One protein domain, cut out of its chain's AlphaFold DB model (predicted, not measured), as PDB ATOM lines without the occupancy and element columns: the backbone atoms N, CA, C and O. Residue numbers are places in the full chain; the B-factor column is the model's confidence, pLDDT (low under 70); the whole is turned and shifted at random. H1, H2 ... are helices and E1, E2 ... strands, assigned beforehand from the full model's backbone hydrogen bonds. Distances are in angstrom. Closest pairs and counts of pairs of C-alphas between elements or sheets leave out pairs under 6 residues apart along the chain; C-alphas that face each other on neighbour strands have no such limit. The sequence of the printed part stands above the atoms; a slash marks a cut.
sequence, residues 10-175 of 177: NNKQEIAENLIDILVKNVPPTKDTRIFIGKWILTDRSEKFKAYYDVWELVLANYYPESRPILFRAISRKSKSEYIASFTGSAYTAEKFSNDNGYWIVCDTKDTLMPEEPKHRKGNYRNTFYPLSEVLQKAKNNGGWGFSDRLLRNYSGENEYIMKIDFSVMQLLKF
ATOM      1  N   ASN A  10     -62.682  32.066  50.048       93.62
ATOM      2  CA  ASN A  10     -61.930  31.420  51.124       93.62
ATOM      3  C   ASN A  10     -61.091  30.254  50.593       93.62
ATOM      4  O   ASN A  10     -59.897  30.216  50.852       93.62
ATOM      5  N   ASN A  11     -61.657  29.396  49.737       94.81
ATOM      6  CA  ASN A  11     -60.906  28.273  49.164       94.81
ATOM      7  C   ASN A  11     -59.709  28.759  48.335       94.81
ATOM      8  O   ASN A  11     -58.656  28.134  48.347       94.81
ATOM      9  N   LYS A  12     -59.847  29.876  47.604       96.50
ATOM     10  CA  LYS A  12     -58.717  30.455  46.858       96.50
ATOM     11  C   LYS A  12     -57.599  30.907  47.794       96.50
ATOM     12  O   LYS A  12     -56.437  30.660  47.490       96.50
ATOM     13  N   GLN A  13     -57.963  31.550  48.902       97.12
ATOM     14  CA  GLN A  13     -57.022  32.015  49.915       97.12
ATOM     15  C   GLN A  13     -56.299  30.835  50.576       97.12
ATOM     16  O   GLN A  13     -55.076  30.818  50.603       97.12
ATOM     17  N   GLU A  14     -57.040  29.815  51.009       97.75
ATOM     18  CA  GLU A  14     -56.486  28.615  51.649       97.75
ATOM     19  C   GLU A  14     -55.532  27.849  50.721       97.75
ATOM     20  O   GLU A  14     -54.450  27.437  51.140       97.75
ATOM     21  N   ILE A  15     -55.895  27.689  49.442       98.31
ATOM     22  CA  ILE A  15     -55.018  27.056  48.448       98.31
ATOM     23  C   ILE A  15     -53.754  27.898  48.238       98.31
ATOM     24  O   ILE A  15     -52.654  27.345  48.212       98.31
ATOM     25  N   ALA A  16     -53.886  29.220  48.098       98.31
ATOM     26  CA  ALA A  16     -52.743  30.109  47.895       98.31
ATOM     27  C   ALA A  16     -51.781  30.098  49.094       98.31
ATOM     28  O   ALA A  16     -50.569  29.984  48.913       98.31
ATOM     29  N   GLU A  17     -52.307  30.164  50.316       98.12
ATOM     30  CA  GLU A  17     -51.515  30.089  51.547       98.12
ATOM     31  C   GLU A  17     -50.815  28.740  51.683       98.12
ATOM     32  O   GLU A  17     -49.620  28.693  51.977       98.12
ATOM     33  N   ASN A  18     -51.514  27.640  51.397       98.44
ATOM     34  CA  ASN A  18     -50.901  26.322  51.457       98.44
ATOM     35  C   ASN A  18     -49.822  26.128  50.380       98.44
ATOM     36  O   ASN A  18     -48.804  25.512  50.678       98.44
ATOM     37  N   LEU A  19     -49.984  26.688  49.173       98.56
ATOM     38  CA  LEU A  19     -48.915  26.721  48.165       98.56
ATOM     39  C   LEU A  19     -47.654  27.396  48.723       98.56
ATOM     40  O   LEU A  19     -46.572  26.819  48.691       98.56
ATOM     41  N   ILE A  20     -47.793  28.579  49.319       97.69
ATOM     42  CA  ILE A  20     -46.664  29.305  49.920       97.69
ATOM     43  C   ILE A  20     -46.011  28.483  51.036       97.69
ATOM     44  O   ILE A  20     -44.787  28.331  51.071       97.69
ATOM     45  N   ASP A  21     -46.822  27.921  51.928       98.00
ATOM     46  CA  ASP A  21     -46.347  27.165  53.082       98.00
ATOM     47  C   ASP A  21     -45.589  25.889  52.687       98.00
ATOM     48  O   ASP A  21     -44.650  25.506  53.385       98.00
ATOM     49  N   ILE A  22     -45.917  25.251  51.558       97.81
ATOM     50  CA  ILE A  22     -45.160  24.091  51.057       97.81
ATOM     51  C   ILE A  22     -43.681  24.439  50.850       97.81
ATOM     52  O   ILE A  22     -42.791  23.659  51.204       97.81
ATOM     53  N   LEU A  23     -43.399  25.607  50.274       96.56
ATOM     54  CA  LEU A  23     -42.027  26.015  49.986       96.56
ATOM     55  C   LEU A  23     -41.360  26.640  51.213       96.56
ATOM     56  O   LEU A  23     -40.244  26.243  51.545       96.56
ATOM     57  N   VAL A  24     -42.067  27.521  51.927       95.06
ATOM     58  CA  VAL A  24     -41.524  28.293  53.060       95.06
ATOM     59  C   VAL A  24     -41.433  27.476  54.349       95.06
ATOM     60  O   VAL A  24     -40.445  27.564  55.071       95.06
ATOM     61  N   LYS A  25     -42.466  26.691  54.666       96.12
ATOM     62  CA  LYS A  25     -42.579  25.934  55.927       96.12
ATOM     63  C   LYS A  25     -42.347  24.436  55.753       96.12
ATOM     64  O   LYS A  25     -42.343  23.706  56.738       96.12
ATOM     65  N   ASN A  26     -42.161  23.975  54.516       94.88
ATOM     66  CA  ASN A  26     -41.939  22.569  54.190       94.88
ATOM     67  C   ASN A  26     -43.068  21.636  54.674       94.88
ATOM     68  O   ASN A  26     -42.811  20.541  55.175       94.88
ATOM     69  N   VAL A  27     -44.321  22.074  54.528       96.50
ATOM     70  CA  VAL A  27     -45.512  21.287  54.892       96.50
ATOM     71  C   VAL A  27     -46.106  20.570  53.672       96.50
ATOM     72  O   VAL A  27     -45.939  21.044  52.546       96.50
ATOM     73  N   PRO A  28     -46.826  19.448  53.852       97.31
ATOM     74  CA  PRO A  28     -47.496  18.783  52.741       97.31
ATOM     75  C   PRO A  28     -48.664  19.622  52.181       97.31
ATOM     76  O   PRO A  28     -49.327  20.355  52.924       97.31
ATOM     77  N   PRO A  29     -48.980  19.486  50.880       97.44
ATOM     78  CA  PRO A  29     -50.159  20.095  50.281       97.44
ATOM     79  C   PRO A  29     -51.452  19.509  50.861       97.44
ATOM     80  O   PRO A  29     -51.583  18.293  51.044       97.44
ATOM     81  N   THR A  30     -52.460  20.359  51.063       97.81
ATOM     82  CA  THR A  30     -53.825  19.908  51.360       97.81
ATOM     83  C   THR A  30     -54.437  19.195  50.152       97.81
ATOM     84  O   THR A  30     -53.950  19.281  49.020       97.81
ATOM     85  N   LYS A  31     -55.553  18.488  50.369       96.38
ATOM     86  CA  LYS A  31     -56.293  17.824  49.286       96.38
ATOM     87  C   LYS A  31     -56.672  18.803  48.169       96.38
ATOM     88  O   LYS A  31     -56.475  18.476  46.999       96.38
ATOM     89  N   ASP A  32     -57.162  19.984  48.524       96.12
ATOM     90  CA  ASP A  32     -57.611  20.983  47.555       96.12
ATOM     91  C   ASP A  32     -56.439  21.586  46.779       96.12
ATOM     92  O   ASP A  32     -56.522  21.703  45.555       96.12
ATOM     93  N   THR A  33     -55.308  21.842  47.442       97.81
ATOM     94  CA  THR A  33     -54.073  22.284  46.780       97.81
ATOM     95  C   THR A  33     -53.547  21.243  45.795       97.81
ATOM     96  O   THR A  33     -53.150  21.587  44.683       97.81
ATOM     97  N   ARG A  34     -53.598  19.948  46.139       96.56
ATOM     98  CA  ARG A  34     -53.215  18.877  45.201       96.56
ATOM     99  C   ARG A  34     -54.114  18.831  43.977       96.56
ATOM    100  O   ARG A  34     -53.613  18.698  42.863       96.56
ATOM    101  N   ILE A  35     -55.428  18.933  44.178       94.62
ATOM    102  CA  ILE A  35     -56.397  18.966  43.076       94.62
ATOM    103  C   ILE A  35     -56.138  20.189  42.197       94.62
ATOM    104  O   ILE A  35     -56.140  20.067  40.974       94.62
ATOM    105  N   PHE A  36     -55.879  21.346  42.806       96.12
ATOM    106  CA  PHE A  36     -55.554  22.580  42.103       96.12
ATOM    107  C   PHE A  36     -54.301  22.431  41.229       96.12
ATOM    108  O   PHE A  36     -54.373  22.679  40.026       96.12
ATOM    109  N   ILE A  37     -53.188  21.955  41.802       96.38
ATOM    110  CA  ILE A  37     -51.929  21.707  41.078       96.38
ATOM    111  C   ILE A  37     -52.147  20.701  39.947       96.38
ATOM    112  O   ILE A  37     -51.759  20.950  38.809       96.38
ATOM    113  N   GLY A  38     -52.807  19.577  40.242       94.25
ATOM    114  CA  GLY A  38     -53.071  18.538  39.251       94.25
ATOM    115  C   GLY A  38     -53.886  19.064  38.077       94.25
ATOM    116  O   GLY A  38     -53.515  18.846  36.928       94.25
ATOM    117  N   LYS A  39     -54.955  19.820  38.343       93.19
ATOM    118  CA  LYS A  39     -55.741  20.460  37.284       93.19
ATOM    119  C   LYS A  39     -54.927  21.493  36.516       93.19
ATOM    120  O   LYS A  39     -55.031  21.531  35.299       93.19
ATOM    121  N   TRP A  40     -54.104  22.301  37.182       94.12
ATOM    122  CA  TRP A  40     -53.271  23.291  36.499       94.12
ATOM    123  C   TRP A  40     -52.311  22.657  35.483       94.12
ATOM    124  O   TRP A  40     -52.196  23.164  34.366       94.12
ATOM    125  N   ILE A  41     -51.658  21.561  35.866       92.75
ATOM    126  CA  ILE A  41     -50.695  20.837  35.026       92.75
ATOM    127  C   ILE A  41     -51.406  20.081  33.898       92.75
ATOM    128  O   ILE A  41     -50.963  20.099  32.756       92.75
ATOM    129  N   LEU A  42     -52.518  19.408  34.209       91.00
ATOM    130  CA  LEU A  42     -53.167  18.467  33.290       91.00
ATOM    131  C   LEU A  42     -54.179  19.107  32.331       91.00
ATOM    132  O   LEU A  42     -54.738  18.390  31.506       91.00
ATOM    133  N   THR A  43     -54.443  20.410  32.447       88.44
ATOM    134  CA  THR A  43     -55.417  21.114  31.601       88.44
ATOM    135  C   THR A  43     -54.764  22.193  30.753       88.44
ATOM    136  O   THR A  43     -53.776  22.829  31.145       88.44
ATOM    137  N   ASP A  44     -55.333  22.423  29.573       85.19
ATOM    138  CA  ASP A  44     -54.841  23.450  28.663       85.19
ATOM    139  C   ASP A  44     -55.385  24.852  29.008       85.19
ATOM    140  O   ASP A  44     -56.160  25.065  29.944       85.19
ATOM    141  N   ARG A  45     -54.965  25.866  28.242       82.50
ATOM    142  CA  ARG A  45     -55.411  27.253  28.455       82.50
ATOM    143  C   ARG A  45     -56.930  27.425  28.306       82.50
ATOM    144  O   ARG A  45     -57.487  28.304  28.958       82.50
ATOM    145  N   SER A  46     -57.589  26.637  27.458       84.06
ATOM    146  CA  SER A  46     -59.033  26.727  27.194       84.06
ATOM    147  C   SER A  46     -59.890  26.247  28.372       84.06
ATOM    148  O   SER A  46     -61.072  26.584  28.459       84.06
ATOM    149  N   GLU A  47     -59.287  25.497  29.292       87.19
ATOM    150  CA  GLU A  47     -59.910  24.959  30.503       87.19
ATOM    151  C   GLU A  47     -59.567  25.773  31.765       87.19
ATOM    152  O   GLU A  47     -60.175  25.603  32.827       87.19
ATOM    153  N   LYS A  48     -58.606  26.698  31.656       87.12
ATOM    154  CA  LYS A  48     -58.168  27.574  32.747       87.12
ATOM    155  C   LYS A  48     -59.062  28.807  32.831       87.12
ATOM    156  O   LYS A  48     -58.882  29.792  32.121       87.12
ATOM    157  N   PHE A  49     -60.030  28.753  33.742       86.69
ATOM    158  CA  PHE A  49     -60.926  29.866  34.060       86.69
ATOM    159  C   PHE A  49     -60.340  30.827  35.104       86.69
ATOM    160  O   PHE A  49     -59.350  30.529  35.773       86.69
ATOM    161  N   LYS A  50     -61.022  31.964  35.306       90.06
ATOM    162  CA  LYS A  50     -60.651  33.027  36.260       90.06
ATOM    163  C   LYS A  50     -60.240  32.508  37.645       90.06
ATOM    164  O   LYS A  50     -59.310  33.037  38.234       90.06
ATOM    165  N   ALA A  51     -60.893  31.458  38.151       91.06
ATOM    166  CA  ALA A  51     -60.588  30.901  39.467       91.06
ATOM    167  C   ALA A  51     -59.132  30.422  39.615       91.06
ATOM    168  O   ALA A  51     -58.580  30.581  40.698       91.06
ATOM    169  N   TYR A  52     -58.507  29.891  38.556       92.69
ATOM    170  CA  TYR A  52     -57.098  29.489  38.604       92.69
ATOM    171  C   TYR A  52     -56.171  30.694  38.698       92.69
ATOM    172  O   TYR A  52     -55.271  30.729  39.532       92.69
ATOM    173  N   TYR A  53     -56.419  31.695  37.856       94.69
ATOM    174  CA  TYR A  53     -55.612  32.906  37.825       94.69
ATOM    175  C   TYR A  53     -55.748  33.712  39.117       94.69
ATOM    176  O   TYR A  53     -54.746  34.210  39.604       94.69
ATOM    177  N   ASP A  54     -56.937  33.762  39.727       95.62
ATOM    178  CA  ASP A  54     -57.133  34.422  41.024       95.62
ATOM    179  C   ASP A  54     -56.257  33.803  42.132       95.62
ATOM    180  O   ASP A  54     -55.711  34.533  42.952       95.62
ATOM    181  N   VAL A  55     -56.102  32.471  42.162       97.56
ATOM    182  CA  VAL A  55     -55.203  31.800  43.123       97.56
ATOM    183  C   VAL A  55     -53.752  32.161  42.834       97.56
ATOM    184  O   VAL A  55     -53.010  32.496  43.752       97.56
ATOM    185  N   TRP A  56     -53.336  32.133  41.568       97.69
ATOM    186  CA  TRP A  56     -51.962  32.478  41.214       97.69
ATOM    187  C   TRP A  56     -51.625  33.946  41.466       97.69
ATOM    188  O   TRP A  56     -50.525  34.217  41.925       97.69
ATOM    189  N   GLU A  57     -52.549  34.883  41.248       96.50
ATOM    190  CA  GLU A  57     -52.355  36.288  41.638       96.50
ATOM    191  C   GLU A  57     -52.109  36.397  43.155       96.50
ATOM    192  O   GLU A  57     -51.170  37.072  43.574       96.50
ATOM    193  N   LEU A  58     -52.876  35.673  43.986       97.12
ATOM    194  CA  LEU A  58     -52.655  35.640  45.439       97.12
ATOM    195  C   LEU A  58     -51.282  35.064  45.804       97.12
ATOM    196  O   LEU A  58     -50.590  35.630  46.651       97.12
ATOM    197  N   VAL A  59     -50.883  33.959  45.168       97.81
ATOM    198  CA  VAL A  59     -49.575  33.332  45.397       97.81
ATOM    199  C   VAL A  59     -48.452  34.287  45.006       97.81
ATOM    200  O   VAL A  59     -47.587  34.563  45.829       97.81
ATOM    201  N   LEU A  60     -48.473  34.834  43.791       95.94
ATOM    202  CA  LEU A  60     -47.406  35.697  43.276       95.94
ATOM    203  C   LEU A  60     -47.280  37.001  44.071       95.94
ATOM    204  O   LEU A  60     -46.168  37.459  44.319       95.94
ATOM    205  N   ALA A  61     -48.392  37.551  44.558       94.62
ATOM    206  CA  ALA A  61     -48.373  38.739  45.403       94.62
ATOM    207  C   ALA A  61     -47.748  38.495  46.793       94.62
ATOM    208  O   ALA A  61     -47.323  39.450  47.445       94.62
ATOM    209  N   ASN A  62     -47.697  37.243  47.271       94.81
ATOM    210  CA  ASN A  62     -47.318  36.898  48.649       94.81
ATOM    211  C   ASN A  62     -46.108  35.960  48.778       94.81
ATOM    212  O   ASN A  62     -45.561  35.839  49.877       94.81
ATOM    213  N   TYR A  63     -45.690  35.311  47.693       94.12
ATOM    214  CA  TYR A  63     -44.517  34.450  47.621       94.12
ATOM    215  C   TYR A  63     -43.336  35.210  47.025       94.12
ATOM    216  O   TYR A  63     -43.449  35.793  45.946       94.12
ATOM    217  N   TYR A  64     -42.195  35.161  47.707       92.31
ATOM    218  CA  TYR A  64     -40.952  35.728  47.204       92.31
ATOM    219  C   TYR A  64     -39.917  34.605  47.054       92.31
ATOM    220  O   TYR A  64     -39.517  34.030  48.068       92.31
ATOM    221  N   PRO A  65     -39.514  34.240  45.823       92.12
ATOM    222  CA  PRO A  65     -38.564  33.153  45.601       92.12
ATOM    223  C   PRO A  65     -37.156  33.516  46.086       92.12
ATOM    224  O   PRO A  65     -36.730  34.669  46.007       92.12
ATOM    225  N   GLU A  66     -36.393  32.512  46.521       89.19
ATOM    226  CA  GLU A  66     -34.964  32.651  46.855       89.19
ATOM    227  C   GLU A  66     -34.055  32.375  45.649       89.19
ATOM    228  O   GLU A  66     -32.995  32.981  45.509       89.19
ATOM    229  N   SER A  67     -34.490  31.505  44.735       91.06
ATOM    230  CA  SER A  67     -33.756  31.202  43.509       91.06
ATOM    231  C   SER A  67     -33.832  32.354  42.502       91.06
ATOM    232  O   SER A  67     -34.756  33.171  42.525       91.06
ATOM    233  N   ARG A  68     -32.829  32.447  41.621       92.94
ATOM    234  CA  ARG A  68     -32.747  33.454  40.547       92.94
ATOM    235  C   ARG A  68     -32.480  32.803  39.176       92.94
ATOM    236  O   ARG A  68     -31.425  33.038  38.592       92.94
ATOM    237  N   PRO A  69     -33.364  31.910  38.684       95.12
ATOM    238  CA  PRO A  69     -33.193  31.271  37.379       95.12
ATOM    239  C   PRO A  69     -33.478  32.239  36.220       95.12
ATOM    240  O   PRO A  69     -34.237  33.195  36.362       95.12
ATOM    241  N   ILE A  70     -32.953  31.939  35.032       96.12
ATOM    242  CA  ILE A  70     -33.479  32.524  33.793       96.12
ATOM    243  C   ILE A  70     -34.686  31.690  33.369       96.12
ATOM    244  O   ILE A  70     -34.603  30.463  33.284       96.12
ATOM    245  N   LEU A  71     -35.812  32.353  33.121       97.06
ATOM    246  CA  LEU A  71     -37.069  31.712  32.760       97.06
ATOM    247  C   LEU A  71     -37.402  31.946  31.290       97.06
ATOM    248  O   LEU A  71     -37.289  33.057  30.773       97.06
ATOM    249  N   PHE A  72     -37.878  30.890  30.640       95.94
ATOM    250  CA  PHE A  72     -38.229  30.861  29.228       95.94
ATOM    251  C   PHE A  72     -39.686  30.459  29.044       95.94
ATOM    252  O   PHE A  72     -40.205  29.569  29.720       95.94
ATOM    253  N   ARG A  73     -40.348  31.066  28.065       94.44
ATOM    254  CA  ARG A  73     -41.658  30.624  27.587       94.44
ATOM    255  C   ARG A  73     -41.727  30.735  26.075       94.44
ATOM    256  O   ARG A  73     -41.637  31.831  25.528       94.44
ATOM    257  N   ALA A  74     -41.969  29.613  25.410       93.38
ATOM    258  CA  ALA A  74     -42.267  29.600  23.987       93.38
ATOM    259  C   ALA A  74     -43.712  30.046  23.717       93.38
ATOM    260  O   ALA A  74     -44.651  29.636  24.407       93.38
ATOM    261  N   ILE A  75     -43.894  30.882  22.697       92.19
ATOM    262  CA  ILE A  75     -45.195  31.300  22.173       92.19
ATOM    263  C   ILE A  75     -45.185  31.230  20.642       92.19
ATOM    264  O   ILE A  75     -44.221  31.617  19.987       92.19
ATOM    265  N   SER A  76     -46.288  30.781  20.047       89.12
ATOM    266  CA  SER A  76     -46.384  30.592  18.591       89.12
ATOM    267  C   SER A  76     -46.555  31.893  17.803       89.12
ATOM    268  O   SER A  76     -46.272  31.946  16.608       89.12
ATOM    269  N   ARG A  77     -47.044  32.958  18.447       87.38
ATOM    270  CA  ARG A  77     -47.310  34.256  17.816       87.38
ATOM    271  C   ARG A  77     -46.800  35.382  18.693       87.38
ATOM    272  O   ARG A  77     -46.918  35.317  19.915       87.38
ATOM    273  N   LYS A  78     -46.316  36.450  18.055       87.25
ATOM    274  CA  LYS A  78     -45.952  37.690  18.741       87.25
ATOM    275  C   LYS A  78     -47.189  38.241  19.452       87.25
ATOM    276  O   LYS A  78     -48.155  38.634  18.806       87.25
ATOM    277  N   SER A  79     -47.161  38.261  20.778       83.31
ATOM    278  CA  SER A  79     -48.215  38.841  21.606       83.31
ATOM    279  C   SER A  79     -47.572  39.616  22.741       83.31
ATOM    280  O   SER A  79     -46.650  39.110  23.372       83.31
ATOM    281  N   LYS A  80     -48.079  40.824  22.997       81.62
ATOM    282  CA  LYS A  80     -47.731  41.623  24.177       81.62
ATOM    283  C   LYS A  80     -48.814  41.558  25.260       81.62
ATOM    284  O   LYS A  80     -49.031  42.515  25.985       81.62
ATOM    285  N   SER A  81     -49.559  40.452  25.301       85.94
ATOM    286  CA  SER A  81     -50.591  40.258  26.319       85.94
ATOM    287  C   SER A  81     -49.962  39.892  27.657       85.94
ATOM    288  O   SER A  81     -49.118  39.000  27.729       85.94
ATOM    289  N   GLU A  82     -50.420  40.558  28.707       88.38
ATOM    290  CA  GLU A  82     -50.015  40.294  30.081       88.38
ATOM    291  C   GLU A  82     -51.002  39.317  30.718       88.38
ATOM    292  O   GLU A  82     -52.197  39.589  30.840       88.38
ATOM    293  N   TYR A  83     -50.516  38.133  31.070       91.75
ATOM    294  CA  TYR A  83     -51.291  37.102  31.752       91.75
ATOM    295  C   TYR A  83     -50.354  36.167  32.515       91.75
ATOM    296  O   TYR A  83     -49.159  36.087  32.223       91.75
ATOM    297  N   ILE A  84     -50.901  35.450  33.495       95.19
ATOM    298  CA  ILE A  84     -50.166  34.412  34.220       95.19
ATOM    299  C   ILE A  84     -50.028  33.175  33.342       95.19
ATOM    300  O   ILE A  84     -51.008  32.682  32.775       95.19
ATOM    301  N   ALA A  85     -48.812  32.657  33.256       94.00
ATOM    302  CA  ALA A  85     -48.494  31.514  32.430       94.00
ATOM    303  C   ALA A  85     -47.402  30.639  33.049       94.00
ATOM    304  O   ALA A  85     -46.678  31.059  33.950       94.00
ATOM    305  N   SER A  86     -47.280  29.428  32.511       94.44
ATOM    306  CA  SER A  86     -46.161  28.537  32.793       94.44
ATOM    307  C   SER A  86     -44.927  28.949  31.988       94.44
ATOM    308  O   SER A  86     -45.010  29.213  30.781       94.44
ATOM    309  N   PHE A  87     -43.794  28.976  32.669       95.94
ATOM    310  CA  PHE A  87     -42.442  29.153  32.162       95.94
ATOM    311  C   PHE A  87     -41.622  27.911  32.508       95.94
ATOM    312  O   PHE A  87     -42.003  27.119  33.368       95.94
ATOM    313  N   THR A  88     -40.480  27.753  31.853       95.50
ATOM    314  CA  THR A  88     -39.496  26.714  32.157       95.50
ATOM    315  C   THR A  88     -38.134  27.345  32.416       95.50
ATOM    316  O   THR A  88     -37.772  28.324  31.767       95.50
ATOM    317  N   GLY A  89     -37.355  26.777  33.333       95.19
ATOM    318  CA  GLY A  89     -35.950  27.159  33.530       95.19
ATOM    319  C   GLY A  89     -34.983  26.512  32.526       95.19
ATOM    320  O   GLY A  89     -33.780  26.510  32.754       95.19
ATOM    321  N   SER A  90     -35.490  25.888  31.455       92.31
ATOM    322  CA  SER A  90     -34.698  25.150  30.462       92.31
ATOM    323  C   SER A  90     -34.937  25.680  29.048       92.31
ATOM    324  O   SER A  90     -36.039  25.563  28.507       92.31
ATOM    325  N   ALA A  91     -33.883  26.204  28.416       91.12
ATOM    326  CA  ALA A  91     -33.929  26.625  27.016       91.12
ATOM    327  C   ALA A  91     -34.256  25.451  26.074       91.12
ATOM    328  O   ALA A  91     -35.074  25.607  25.175       91.12
ATOM    329  N   TYR A  92     -33.714  24.257  26.343       90.44
ATOM    330  CA  TYR A  92     -34.033  23.033  25.596       90.44
ATOM    331  C   TYR A  92     -35.530  22.690  25.658       90.44
ATOM    332  O   TYR A  92     -36.158  22.335  24.661       90.44
ATOM    333  N   THR A  93     -36.139  22.836  26.836       89.75
ATOM    334  CA  THR A  93     -37.577  22.606  27.008       89.75
ATOM    335  C   THR A  93     -38.388  23.656  26.245       89.75
ATOM    336  O   THR A  93     -39.366  23.313  25.580       89.75
ATOM    337  N   ALA A  94     -37.972  24.927  26.282       91.19
ATOM    338  CA  ALA A  94     -38.614  25.999  25.521       91.19
ATOM    339  C   ALA A  94     -38.513  25.781  24.002       91.19
ATOM    340  O   ALA A  94     -39.511  25.939  23.300       91.19
ATOM    341  N   GLU A  95     -37.355  25.350  23.500       89.81
ATOM    342  CA  GLU A  95     -37.146  24.963  22.102       89.81
ATOM    343  C   GLU A  95     -38.120  23.860  21.686       89.81
ATOM    344  O   GLU A  95     -38.893  24.041  20.741       89.81
ATOM    345  N   LYS A  96     -38.184  22.772  22.459       88.31
ATOM    346  CA  LYS A  96     -39.097  21.654  22.196       88.31
ATOM    347  C   LYS A  96     -40.563  22.097  22.125       88.31
ATOM    348  O   LYS A  96     -41.304  21.620  21.270       88.31
ATOM    349  N   PHE A  97     -40.987  23.022  22.990       84.94
ATOM    350  CA  PHE A  97     -42.347  23.577  22.958       84.94
ATOM    351  C   PHE A  97     -42.592  24.562  21.811       84.94
ATOM    352  O   PHE A  97     -43.739  24.745  21.404       84.94
ATOM    353  N   SER A  98     -41.545  25.204  21.293       83.62
ATOM    354  CA  SER A  98     -41.649  26.123  20.157       83.62
ATOM    355  C   SER A  98     -41.871  25.401  18.823       83.62
ATOM    356  O   SER A  98     -42.412  25.997  17.895       83.62
ATOM    357  N   ASN A  99     -41.526  24.108  18.741       82.31
ATOM    358  CA  ASN A  99     -41.609  23.311  17.514       82.31
ATOM    359  C   ASN A  99     -40.915  24.018  16.332       82.31
ATOM    360  O   ASN A  99     -41.509  24.223  15.272       82.31
ATOM    361  N   ASP A 100     -39.676  24.455  16.570       78.56
ATOM    362  CA  ASP A 100     -38.800  25.175  15.641       78.56
ATOM    363  C   ASP A 100     -39.337  26.521  15.105       78.56
ATOM    364  O   ASP A 100     -38.851  27.034  14.095       78.56
ATOM    365  N   ASN A 101     -40.340  27.131  15.749       82.62
ATOM    366  CA  ASN A 101     -40.946  28.374  15.270       82.62
ATOM    367  C   ASN A 101     -41.489  29.261  16.407       82.62
ATOM    368  O   ASN A 101     -41.799  28.813  17.508       82.62
ATOM    369  N   GLY A 102     -41.673  30.548  16.121       89.75
ATOM    370  CA  GLY A 102     -42.346  31.495  17.002       89.75
ATOM    371  C   GLY A 102     -41.387  32.398  17.769       89.75
ATOM    372  O   GLY A 102     -40.415  32.927  17.224       89.75
ATOM    373  N   TYR A 103     -41.732  32.662  19.023       93.62
ATOM    374  CA  TYR A 103     -41.052  33.631  19.872       93.62
ATOM    375  C   TYR A 103     -40.822  33.052  21.259       93.62
ATOM    376  O   TYR A 103     -41.620  32.252  21.750       93.62
ATOM    377  N   TRP A 104     -39.757  33.496  21.909       94.56
ATOM    378  CA  TRP A 104     -39.487  33.219  23.308       94.56
ATOM    379  C   TRP A 104     -39.686  34.488  24.123       94.56
ATOM    380  O   TRP A 104     -39.179  35.554  23.776       94.56
ATOM    381  N   ILE A 105     -40.424  34.358  25.216       95.44
ATOM    382  CA  ILE A 105     -40.388  35.314  26.313       95.44
ATOM    383  C   ILE A 105     -39.264  34.855  27.236       95.44
ATOM    384  O   ILE A 105     -39.284  33.710  27.696       95.44
ATOM    385  N   VAL A 106     -38.295  35.729  27.475       95.81
ATOM    386  CA  VAL A 106     -37.144  35.475  28.343       95.81
ATOM    387  C   VAL A 106     -37.183  36.452  29.507       95.81
ATOM    388  O   VAL A 106     -37.354  37.656  29.309       95.81
ATOM    389  N   CYS A 107     -37.030  35.927  30.715       95.75
ATOM    390  CA  CYS A 107     -36.997  36.698  31.946       95.75
ATOM    391  C   CYS A 107     -35.735  36.344  32.731       95.75
ATOM    392  O   CYS A 107     -35.601  35.213  33.202       95.75
ATOM    393  N   ASP A 108     -34.831  37.309  32.900       94.88
ATOM    394  CA  ASP A 108     -33.745  37.191  33.871       94.88
ATOM    395  C   ASP A 108     -34.279  37.583  35.252       94.88
ATOM    396  O   ASP A 108     -34.464  38.760  35.558       94.88
ATOM    397  N   THR A 109     -34.570  36.589  36.092       93.50
ATOM    398  CA  THR A 109     -35.193  36.863  37.391       93.50
ATOM    399  C   THR A 109     -34.257  37.552  38.378       93.50
ATOM    400  O   THR A 109     -34.730  38.076  39.387       93.50
ATOM    401  N   LYS A 110     -32.945  37.593  38.108       89.44
ATOM    402  CA  LYS A 110     -31.998  38.379  38.905       89.44
ATOM    403  C   LYS A 110     -32.260  39.875  38.756       89.44
ATOM    404  O   LYS A 110     -32.190  40.591  39.750       89.44
ATOM    405  N   ASP A 111     -32.608  40.308  37.551       82.44
ATOM    406  CA  ASP A 111     -32.883  41.711  37.246       82.44
ATOM    407  C   ASP A 111     -34.321  42.101  37.608       82.44
ATOM    408  O   ASP A 111     -34.584  43.247  37.972       82.44
ATOM    409  N   THR A 112     -35.266  41.154  37.546       82.38
ATOM    410  CA  THR A 112     -36.676  41.452  37.840       82.38
ATOM    411  C   THR A 112     -37.029  41.405  39.325       82.38
ATOM    412  O   THR A 112     -37.971  42.081  39.739       82.38
ATOM    413  N   LEU A 113     -36.313  40.614  40.132       82.06
ATOM    414  CA  LEU A 113     -36.549  40.500  41.573       82.06
ATOM    415  C   LEU A 113     -35.691  41.502  42.341       82.06
ATOM    416  O   LEU A 113     -34.493  41.309  42.532       82.06
ATOM    417  N   MET A 114     -36.327  42.553  42.852       71.38
ATOM    418  CA  MET A 114     -35.643  43.585  43.631       71.38
ATOM    419  C   MET A 114     -35.186  43.037  45.000       71.38
ATOM    420  O   MET A 114     -36.043  42.575  45.760       71.38
ATOM    421  N   PRO A 115     -33.888  43.120  45.368       65.94
ATOM    422  CA  PRO A 115     -33.346  42.563  46.618       65.94
ATOM    423  C   PRO A 115     -34.013  43.094  47.898       65.94
ATOM    424  O   PRO A 115     -34.113  42.382  48.895       65.94
ATOM    425  N   GLU A 116     -34.489  44.340  47.852       63.50
ATOM    426  CA  GLU A 116     -35.054  45.092  48.981       63.50
ATOM    427  C   GLU A 116     -36.523  44.723  49.299       63.50
ATOM    428  O   GLU A 116     -37.057  45.095  50.345       63.50
ATOM    429  N   GLU A 117     -37.228  44.035  48.392       66.12
ATOM    430  CA  GLU A 117     -38.691  43.883  48.467       66.12
ATOM    431  C   GLU A 117     -39.286  42.984  49.576       66.12
ATOM    432  O   GLU A 117     -40.397  43.299  50.025       66.12
ATOM    433  N   PRO A 118     -38.643  41.907  50.077       64.00
ATOM    434  CA  PRO A 118     -39.369  40.836  50.770       64.00
ATOM    435  C   PRO A 118     -39.915  41.165  52.171       64.00
ATOM    436  O   PRO A 118     -40.686  40.378  52.716       64.00
ATOM    437  N   LYS A 119     -39.549  42.289  52.804       61.72
ATOM    438  CA  LYS A 119     -40.035  42.604  54.168       61.72
ATOM    439  C   LYS A 119     -41.213  43.573  54.213       61.72
ATOM    440  O   LYS A 119     -42.047  43.459  55.107       61.72
ATOM    441  N   HIS A 120     -41.315  44.497  53.261       62.56
ATOM    442  CA  HIS A 120     -42.269  45.613  53.345       62.56
ATOM    443  C   HIS A 120     -43.406  45.554  52.318       62.56
ATOM    444  O   HIS A 120     -44.336  46.352  52.404       62.56
ATOM    445  N   ARG A 121     -43.358  44.620  51.356       74.50
ATOM    446  CA  ARG A 121     -44.321  44.548  50.241       74.50
ATOM    447  C   ARG A 121     -45.079  43.228  50.119       74.50
ATOM    448  O   ARG A 121     -45.710  43.007  49.090       74.50
ATOM    449  N   LYS A 122     -45.072  42.365  51.141       84.06
ATOM    450  CA  LYS A 122     -45.883  41.137  51.112       84.06
ATOM    451  C   LYS A 122     -47.351  41.481  50.821       84.06
ATOM    452  O   LYS A 122     -47.914  42.370  51.455       84.06
ATOM    453  N   GLY A 123     -47.940  40.803  49.842       85.50
ATOM    454  CA  GLY A 123     -49.269  41.100  49.300       85.50
ATOM    455  C   GLY A 123     -49.259  42.024  48.079       85.50
ATOM    456  O   GLY A 123     -50.301  42.210  47.462       85.50
ATOM    457  N   ASN A 124     -48.101  42.578  47.711       85.25
ATOM    458  CA  ASN A 124     -47.913  43.515  46.604       85.25
ATOM    459  C   ASN A 124     -46.626  43.242  45.806       85.25
ATOM    460  O   ASN A 124     -46.152  44.141  45.105       85.25
ATOM    461  N   TYR A 125     -46.033  42.048  45.919       88.56
ATOM    462  CA  TYR A 125     -44.849  41.724  45.128       88.56
ATOM    463  C   TYR A 125     -45.147  41.779  43.632       88.56
ATOM    464  O   TYR A 125     -46.241  41.430  43.181       88.56
ATOM    465  N   ARG A 126     -44.153  42.222  42.864       86.19
ATOM    466  CA  ARG A 126     -44.223  42.315  41.407       86.19
ATOM    467  C   ARG A 126     -43.121  41.481  40.787       86.19
ATOM    468  O   ARG A 126     -42.079  41.275  41.395       86.19
ATOM    469  N   ASN A 127     -43.368  41.009  39.568       88.56
ATOM    470  CA  ASN A 127     -42.388  40.266  38.771       88.56
ATOM    471  C   ASN A 127     -41.797  39.045  39.498       88.56
ATOM    472  O   ASN A 127     -40.678  38.617  39.215       88.56
ATOM    473  N   THR A 128     -42.563  38.488  40.438       92.88
ATOM    474  CA  THR A 128     -42.253  37.246  41.133       92.88
ATOM    475  C   THR A 128     -42.698  36.051  40.315       92.88
ATOM    476  O   THR A 128     -43.481  36.153  39.366       92.88
ATOM    477  N   PHE A 129     -42.202  34.889  40.713       96.31
ATOM    478  CA  PHE A 129     -42.591  33.611  40.153       96.31
ATOM    479  C   PHE A 129     -42.785  32.593  41.273       96.31
ATOM    480  O   PHE A 129     -42.259  32.751  42.374       96.31
ATOM    481  N   TYR A 130     -43.498  31.514  40.968       97.69
ATOM    482  CA  TYR A 130     -43.673  30.374  41.857       97.69
ATOM    483  C   TYR A 130     -43.069  29.104  41.229       97.69
ATOM    484  O   TYR A 130     -43.511  28.711  40.144       97.69
ATOM    485  N   PRO A 131     -42.075  28.448  41.858       96.81
ATOM    486  CA  PRO A 131     -41.400  27.281  41.296       96.81
ATOM    487  C   PRO A 131     -42.229  26.007  41.517       96.81
ATOM    488  O   PRO A 131     -41.997  25.223  42.436       96.81
ATOM    489  N   LEU A 132     -43.231  25.783  40.664       97.12
ATOM    490  CA  LEU A 132     -44.140  24.641  40.798       97.12
ATOM    491  C   LEU A 132     -43.405  23.291  40.736       97.12
ATOM    492  O   LEU A 132     -43.766  22.353  41.445       97.12
ATOM    493  N   SER A 133     -42.340  23.201  39.943       93.75
ATOM    494  CA  SER A 133     -41.492  22.006  39.886       93.75
ATOM    495  C   SER A 133     -40.840  21.655  41.229       93.75
ATOM    496  O   SER A 133     -40.768  20.471  41.565       93.75
ATOM    497  N   GLU A 134     -40.452  22.641  42.044       95.62
ATOM    498  CA  GLU A 134     -39.890  22.404  43.381       95.62
ATOM    499  C   GLU A 134     -40.917  21.755  44.319       95.62
ATOM    500  O   GLU A 134     -40.566  20.870  45.101       95.62
ATOM    501  N   VAL A 135     -42.206  22.103  44.197       96.69
ATOM    502  CA  VAL A 135     -43.291  21.438  44.945       96.69
ATOM    503  C   VAL A 135     -43.356  19.950  44.608       96.69
ATOM    504  O   VAL A 135     -43.437  19.112  45.507       96.69
ATOM    505  N   LEU A 136     -43.307  19.606  43.318       96.69
ATOM    506  CA  LEU A 136     -43.380  18.213  42.868       96.69
ATOM    507  C   LEU A 136     -42.124  17.423  43.252       96.69
ATOM    508  O   LEU A 136     -42.222  16.251  43.617       96.69
ATOM    509  N   GLN A 137     -40.948  18.050  43.209       95.25
ATOM    510  CA  GLN A 137     -39.696  17.435  43.655       95.25
ATOM    511  C   GLN A 137     -39.713  17.175  45.165       95.25
ATOM    512  O   GLN A 137     -39.420  16.057  45.594       95.25
ATOM    513  N   LYS A 138     -40.141  18.156  45.971       95.44
ATOM    514  CA  LYS A 138     -40.339  17.971  47.415       95.44
ATOM    515  C   LYS A 138     -41.327  16.848  47.701       95.44
ATOM    516  O   LYS A 138     -41.009  15.967  48.495       95.44
ATOM    517  N   ALA A 139     -42.470  16.824  47.017       96.31
ATOM    518  CA  ALA A 139     -43.446  15.749  47.152       96.31
ATOM    519  C   ALA A 139     -42.827  14.377  46.862       96.31
ATOM    520  O   ALA A 139     -42.922  13.477  47.692       96.31
ATOM    521  N   LYS A 140     -42.137  14.227  45.726       95.19
ATOM    522  CA  LYS A 140     -41.463  12.981  45.335       95.19
ATOM    523  C   LYS A 140     -40.461  12.508  46.392       95.19
ATOM    524  O   LYS A 140     -40.446  11.326  46.719       95.19
ATOM    525  N   ASN A 141     -39.685  13.426  46.962       94.81
ATOM    526  CA  ASN A 141     -38.680  13.113  47.981       94.81
ATOM    527  C   ASN A 141     -39.284  12.807  49.364       94.81
ATOM    528  O   ASN A 141     -38.611  12.214  50.199       94.81
ATOM    529  N   ASN A 142     -40.547  13.174  49.608       94.94
ATOM    530  CA  ASN A 142     -41.243  12.992  50.886       94.94
ATOM    531  C   ASN A 142     -42.409  11.986  50.782       94.94
ATOM    532  O   ASN A 142     -43.493  12.207  51.326       94.94
ATOM    533  N   GLY A 143     -42.220  10.884  50.049       93.56
ATOM    534  CA  GLY A 143     -43.223   9.813  49.952       93.56
ATOM    535  C   GLY A 143     -44.456  10.180  49.115       93.56
ATOM    536  O   GLY A 143     -45.545   9.655  49.329       93.56
ATOM    537  N   GLY A 144     -44.308  11.124  48.188       94.25
ATOM    538  CA  GLY A 144     -45.301  11.501  47.182       94.25
ATOM    539  C   GLY A 144     -46.318  12.556  47.622       94.25
ATOM    540  O   GLY A 144     -46.970  13.159  46.769       94.25
ATOM    541  N   TRP A 145     -46.473  12.809  48.927       95.50
ATOM    542  CA  TRP A 145     -47.424  13.789  49.481       95.50
ATOM    543  C   TRP A 145     -48.877  13.640  48.987       95.50
ATOM    544  O   TRP A 145     -49.662  14.584  49.035       95.50
ATOM    545  N   GLY A 146     -49.272  12.445  48.543       94.38
ATOM    546  CA  GLY A 146     -50.608  12.165  48.011       94.38
ATOM    547  C   GLY A 146     -50.827  12.589  46.554       94.38
ATOM    548  O   GLY A 146     -51.960  12.527  46.079       94.38
ATOM    549  N   PHE A 147     -49.787  13.020  45.835       96.00
ATOM    550  CA  PHE A 147     -49.819  13.038  44.372       96.00
ATOM    551  C   PHE A 147     -49.701  11.614  43.826       96.00
ATOM    552  O   PHE A 147     -49.142  10.734  44.473       96.00
ATOM    553  N   SER A 148     -50.209  11.384  42.615       94.00
ATOM    554  CA  SER A 148     -50.009  10.098  41.949       94.00
ATOM    555  C   SER A 148     -48.575   9.967  41.432       94.00
ATOM    556  O   SER A 148     -48.003  10.929  40.907       94.00
ATOM    557  N   ASP A 149     -48.028   8.753  41.481       93.25
ATOM    558  CA  ASP A 149     -46.684   8.460  40.963       93.25
ATOM    559  C   ASP A 149     -46.537   8.842  39.491       93.25
ATOM    560  O   ASP A 149     -45.490   9.325  39.063       93.25
ATOM    561  N   ARG A 150     -47.605   8.669  38.703       93.75
ATOM    562  CA  ARG A 150     -47.634   9.074  37.295       93.75
ATOM    563  C   ARG A 150     -47.438  10.581  37.139       93.75
ATOM    564  O   ARG A 150     -46.673  10.987  36.270       93.75
ATOM    565  N   LEU A 151     -48.118  11.395  37.949       93.81
ATOM    566  CA  LEU A 151     -47.978  12.850  37.890       93.81
ATOM    567  C   LEU A 151     -46.558  13.252  38.292       93.81
ATOM    568  O   LEU A 151     -45.890  13.972  37.554       93.81
ATOM    569  N   LEU A 152     -46.053  12.728  39.407       94.88
ATOM    570  CA  LEU A 152     -44.706  13.055  39.875       94.88
ATOM    571  C   LEU A 152     -43.629  12.629  38.877       94.88
ATOM    572  O   LEU A 152     -42.730  13.410  38.577       94.88
ATOM    573  N   ARG A 153     -43.726  11.423  38.313       92.94
ATOM    574  CA  ARG A 153     -42.772  10.930  37.314       92.94
ATOM    575  C   ARG A 153     -42.753  11.792  36.057       92.94
ATOM    576  O   ARG A 153     -41.674  12.062  35.546       92.94
ATOM    577  N   ASN A 154     -43.921  12.199  35.569       90.38
ATOM    578  CA  ASN A 154     -44.021  12.904  34.298       90.38
ATOM    579  C   ASN A 154     -43.661  14.391  34.419       90.38
ATOM    580  O   ASN A 154     -43.044  14.920  33.507       90.38
ATOM    581  N   TYR A 155     -44.008  15.039  35.538       89.94
ATOM    582  CA  TYR A 155     -43.990  16.504  35.630       89.94
ATOM    583  C   TYR A 155     -42.946  17.076  36.605       89.94
ATOM    584  O   TYR A 155     -42.596  18.247  36.501       89.94
ATOM    585  N   SER A 156     -42.375  16.283  37.526       88.69
ATOM    586  CA  SER A 156     -41.365  16.812  38.476       88.69
ATOM    587  C   SER A 156     -40.077  17.314  37.808       88.69
ATOM    588  O   SER A 156     -39.385  18.155  38.381       88.69
ATOM    589  N   GLY A 157     -39.768  16.819  36.604       85.44
ATOM    590  CA  GLY A 157     -38.583  17.190  35.826       85.44
ATOM    591  C   GLY A 157     -38.800  18.300  34.794       85.44
ATOM    592  O   GLY A 157     -37.843  18.689  34.133       85.44
ATOM    593  N   GLU A 158     -40.018  18.825  34.631       83.50
ATOM    594  CA  GLU A 158     -40.305  19.837  33.594       83.50
ATOM    595  C   GLU A 158     -39.729  21.224  33.908       83.50
ATOM    596  O   GLU A 158     -39.696  22.105  33.044       83.50
ATOM    597  N   ASN A 159     -39.230  21.404  35.135       92.12
ATOM    598  CA  ASN A 159     -38.673  22.661  35.618       92.12
ATOM    599  C   ASN A 159     -39.658  23.829  35.409       92.12
ATOM    600  O   ASN A 159     -39.285  24.880  34.893       92.12
ATOM    601  N   GLU A 160     -40.941  23.587  35.716       95.12
ATOM    602  CA  GLU A 160     -42.042  24.539  35.549       95.12
ATOM    603  C   GLU A 160     -42.029  25.620  36.640       95.12
ATOM    604  O   GLU A 160     -41.878  25.327  37.834       95.12
ATOM    605  N   TYR A 161     -42.261  26.859  36.206       97.31
ATOM    606  CA  TYR A 161     -42.429  28.055  37.025       97.31
ATOM    607  C   TYR A 161     -43.696  28.795  36.600       97.31
ATOM    608  O   TYR A 161     -43.983  28.909  35.410       97.31
ATOM    609  N   ILE A 162     -44.452  29.333  37.551       97.50
ATOM    610  CA  ILE A 162     -45.642  30.143  37.271       97.50
ATOM    611  C   ILE A 162     -45.277  31.607  37.434       97.50
ATOM    612  O   ILE A 162     -44.766  31.992  38.481       97.50
ATOM    613  N   MET A 163     -45.535  32.419  36.415       96.19
ATOM    614  CA  MET A 163     -45.174  33.835  36.419       96.19
ATOM    615  C   MET A 163     -46.175  34.651  35.602       96.19
ATOM    616  O   MET A 163     -46.757  34.159  34.630       96.19
ATOM    617  N   LYS A 164     -46.376  35.912  35.988       95.50
ATOM    618  CA  LYS A 164     -47.122  36.890  35.192       95.50
ATOM    619  C   LYS A 164     -46.205  37.523  34.153       95.50
ATOM    620  O   LYS A 164     -45.135  38.009  34.497       95.50
ATOM    621  N   ILE A 165     -46.624  37.499  32.891       95.00
ATOM    622  CA  ILE A 165     -45.889  38.152  31.804       95.00
ATOM    623  C   ILE A 165     -45.960  39.671  31.991       95.00
ATOM    624  O   ILE A 165     -47.062  40.213  32.061       95.00
ATOM    625  N   ASP A 166     -44.797  40.322  32.005       92.62
ATOM    626  CA  ASP A 166     -44.633  41.778  32.027       92.62
ATOM    627  C   ASP A 166     -43.500  42.170  31.062       92.62
ATOM    628  O   ASP A 166     -42.322  41.903  31.301       92.62
ATOM    629  N   PHE A 167     -43.849  42.807  29.942       92.12
ATOM    630  CA  PHE A 167     -42.877  43.196  28.911       92.12
ATOM    631  C   PHE A 167     -42.088  44.470  29.244       92.12
ATOM    632  O   PHE A 167     -41.244  44.868  28.443       92.12
ATOM    633  N   SER A 168     -42.337  45.113  30.388       90.31
ATOM    634  CA  SER A 168     -41.464  46.178  30.895       90.31
ATOM    635  C   SER A 168     -40.144  45.631  31.444       90.31
ATOM    636  O   SER A 168     -39.146  46.347  31.453       90.31
ATOM    637  N   VAL A 169     -40.125  44.352  31.840       90.31
ATOM    638  CA  VAL A 169     -38.952  43.673  32.418       90.31
ATOM    639  C   VAL A 169     -38.548  42.391  31.681       90.31
ATOM    640  O   VAL A 169     -37.467  41.861  31.916       90.31
ATOM    641  N   MET A 170     -39.389  41.883  30.774       94.62
ATOM    642  CA  MET A 170     -39.115  40.678  29.982       94.62
ATOM    643  C   MET A 170     -38.744  40.992  28.533       94.62
ATOM    644  O   MET A 170     -39.271  41.918  27.913       94.62
ATOM    645  N   GLN A 171     -37.908  40.135  27.950       94.12
ATOM    646  CA  GLN A 171     -37.503  40.214  26.549       94.12
ATOM    647  C   GLN A 171     -38.363  39.307  25.671       94.12
ATOM    648  O   GLN A 171     -38.634  38.158  26.018       94.12
ATOM    649  N   LEU A 172     -38.768  39.812  24.504       94.50
ATOM    650  CA  LEU A 172     -39.460  39.032  23.478       94.50
ATOM    651  C   LEU A 172     -38.532  38.816  22.285       94.50
ATOM    652  O   LEU A 172     -38.315  39.728  21.487       94.50
ATOM    653  N   LEU A 173     -38.026  37.598  22.147       93.06
ATOM    654  CA  LEU A 173     -37.057  37.225  21.122       93.06
ATOM    655  C   LEU A 173     -37.728  36.358  20.060       93.06
ATOM    656  O   LEU A 173     -38.549  35.500  20.378       93.06
ATOM    657  N   LYS A 174     -37.402  36.575  18.783       91.12
ATOM    658  CA  LYS A 174     -37.798  35.643  17.722       91.12
ATOM    659  C   LYS A 174     -36.877  34.430  17.799       91.12
ATOM    660  O   LYS A 174     -35.663  34.606  17.791       91.12
ATOM    661  N   PHE A 175     -37.447  33.230  17.849       85.62
ATOM    662  CA  PHE A 175     -36.649  32.015  17.736       85.62
ATOM    663  C   PHE A 175     -36.279  31.803  16.264       85.62
ATOM    664  O   PHE A 175     -37.147  31.845  15.387       85.62
TER     665      PHE A 175
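Overview. This is residues 10 to 175 of the 177 residues of an uncharacterized protein of Sphingobacterium alimentarium (UniProt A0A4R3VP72). Picture two halves side by side: helices H1, H2, H3, H6 and H7 make one, and the three-stranded sheet E1 E3 E5, with H4 over one face, makes the other. Between them the two-stranded ribbon E2 E4 forms the middle, with H3 and H6 packed on it from the helical side. The printed part has 166 residues, with seven named helices and five named strands in the order H1 H2 H3 E1 E2 H4 E3 H5 H6 H7 E4 E5. Both sheets, E1 - E3 - E5 and E2 - E4, are antiparallel, and the class is mixed, helices and strands. The whole is compact, with a radius of gyration of the C-alphas of 15.5 A and spans of 40 by 40 by 28 A.

Along the chain. Find C-alpha 10 at (-61.930, 31.420, 51.124); from there H1 runs 20.7 A to residue 24. H2 holds residues 31 to 42, 16.3 A, and H3 residues 50 to 62, 18.6 A. E1, residues 70 to 75, starts at C-alpha 70 (-33.479, 32.524, 33.793) and spans 16.5 A. Next come E2, residues 84 to 88, H4, residues 91 to 98, E3, residues 103 to 108, 16.2 A long, and H5, residues 109 to 112. After them follow H6, residues 132 to 141, 14.6 A, H7, residues 149 to 155, and E4, residues 160 to 164. E5, residues 171 to 174, ends at C-alpha 174 (-37.798, 35.643, 17.722).

Arrangement. Start at H1, the hub. It touches H3 at a steep tilt of 43 degrees, the same way, closest at the C-alphas of Ala 16 and Val 59, 5.2 A. With residues 15 to 19 alone it touches H2, about perpendicular at 83 degrees, closest at the C-alphas of Ile 15 and Thr 33, 5.1 A. H1 and H6 only just touch, and only at their ends, with 3 pairs of C-alphas within 8 A, the closest those of Ile 22 and Val 135, 6.9 A. H6 and H7 form a helical hairpin, closest at the C-alphas of Leu 136 and Leu 152, 6.1 A. Look next at E2 and E4, where N 87 and O 161 are 2.7 A apart, within hydrogen-bond range. The closest C-alphas of H6 and E4 are those of Ser 133 and Glu 160, 5.1 A, and of H3 and E2 those of Tyr 53 and Ile 84, 6.7 A. The closest C-alphas of E1 and E2 are those of Arg 73 and Phe 87, 4.9 A. In the larger sheet, N 75 and O 103 of E1 and E3 are 2.8 A apart, and N 104 and O 173 of E3 and E5 2.8 A, both within range. H4 is on this sheet at a height of 7.0 A, over E1 and along the strands, at 3 degrees to E1 on the local plane; H5 is only just not on it, with 4 pairs of C-alphas within 10 A. Every O i to N i+4 pair is within range in H2, H3, H4, H6 and H7, and 10 of 11 in H1, while H5 is too short for such a pair and its one O i to N i+3 pair is not within range.

Size, cuts and confidence. The C-alphas farthest apart, of Asp 100 and His 120, are 43.0 A apart. The printed part has no cut. The one long link, residues 113 to 131 between H5 and H6, has no named element, but its residues 129 to 130 pair antiparallel with residues 162 to 163 of E4. Look there too for low confidence: residues 115 to 120 are under 70, while the mean pLDDT of the printed part is 91.4.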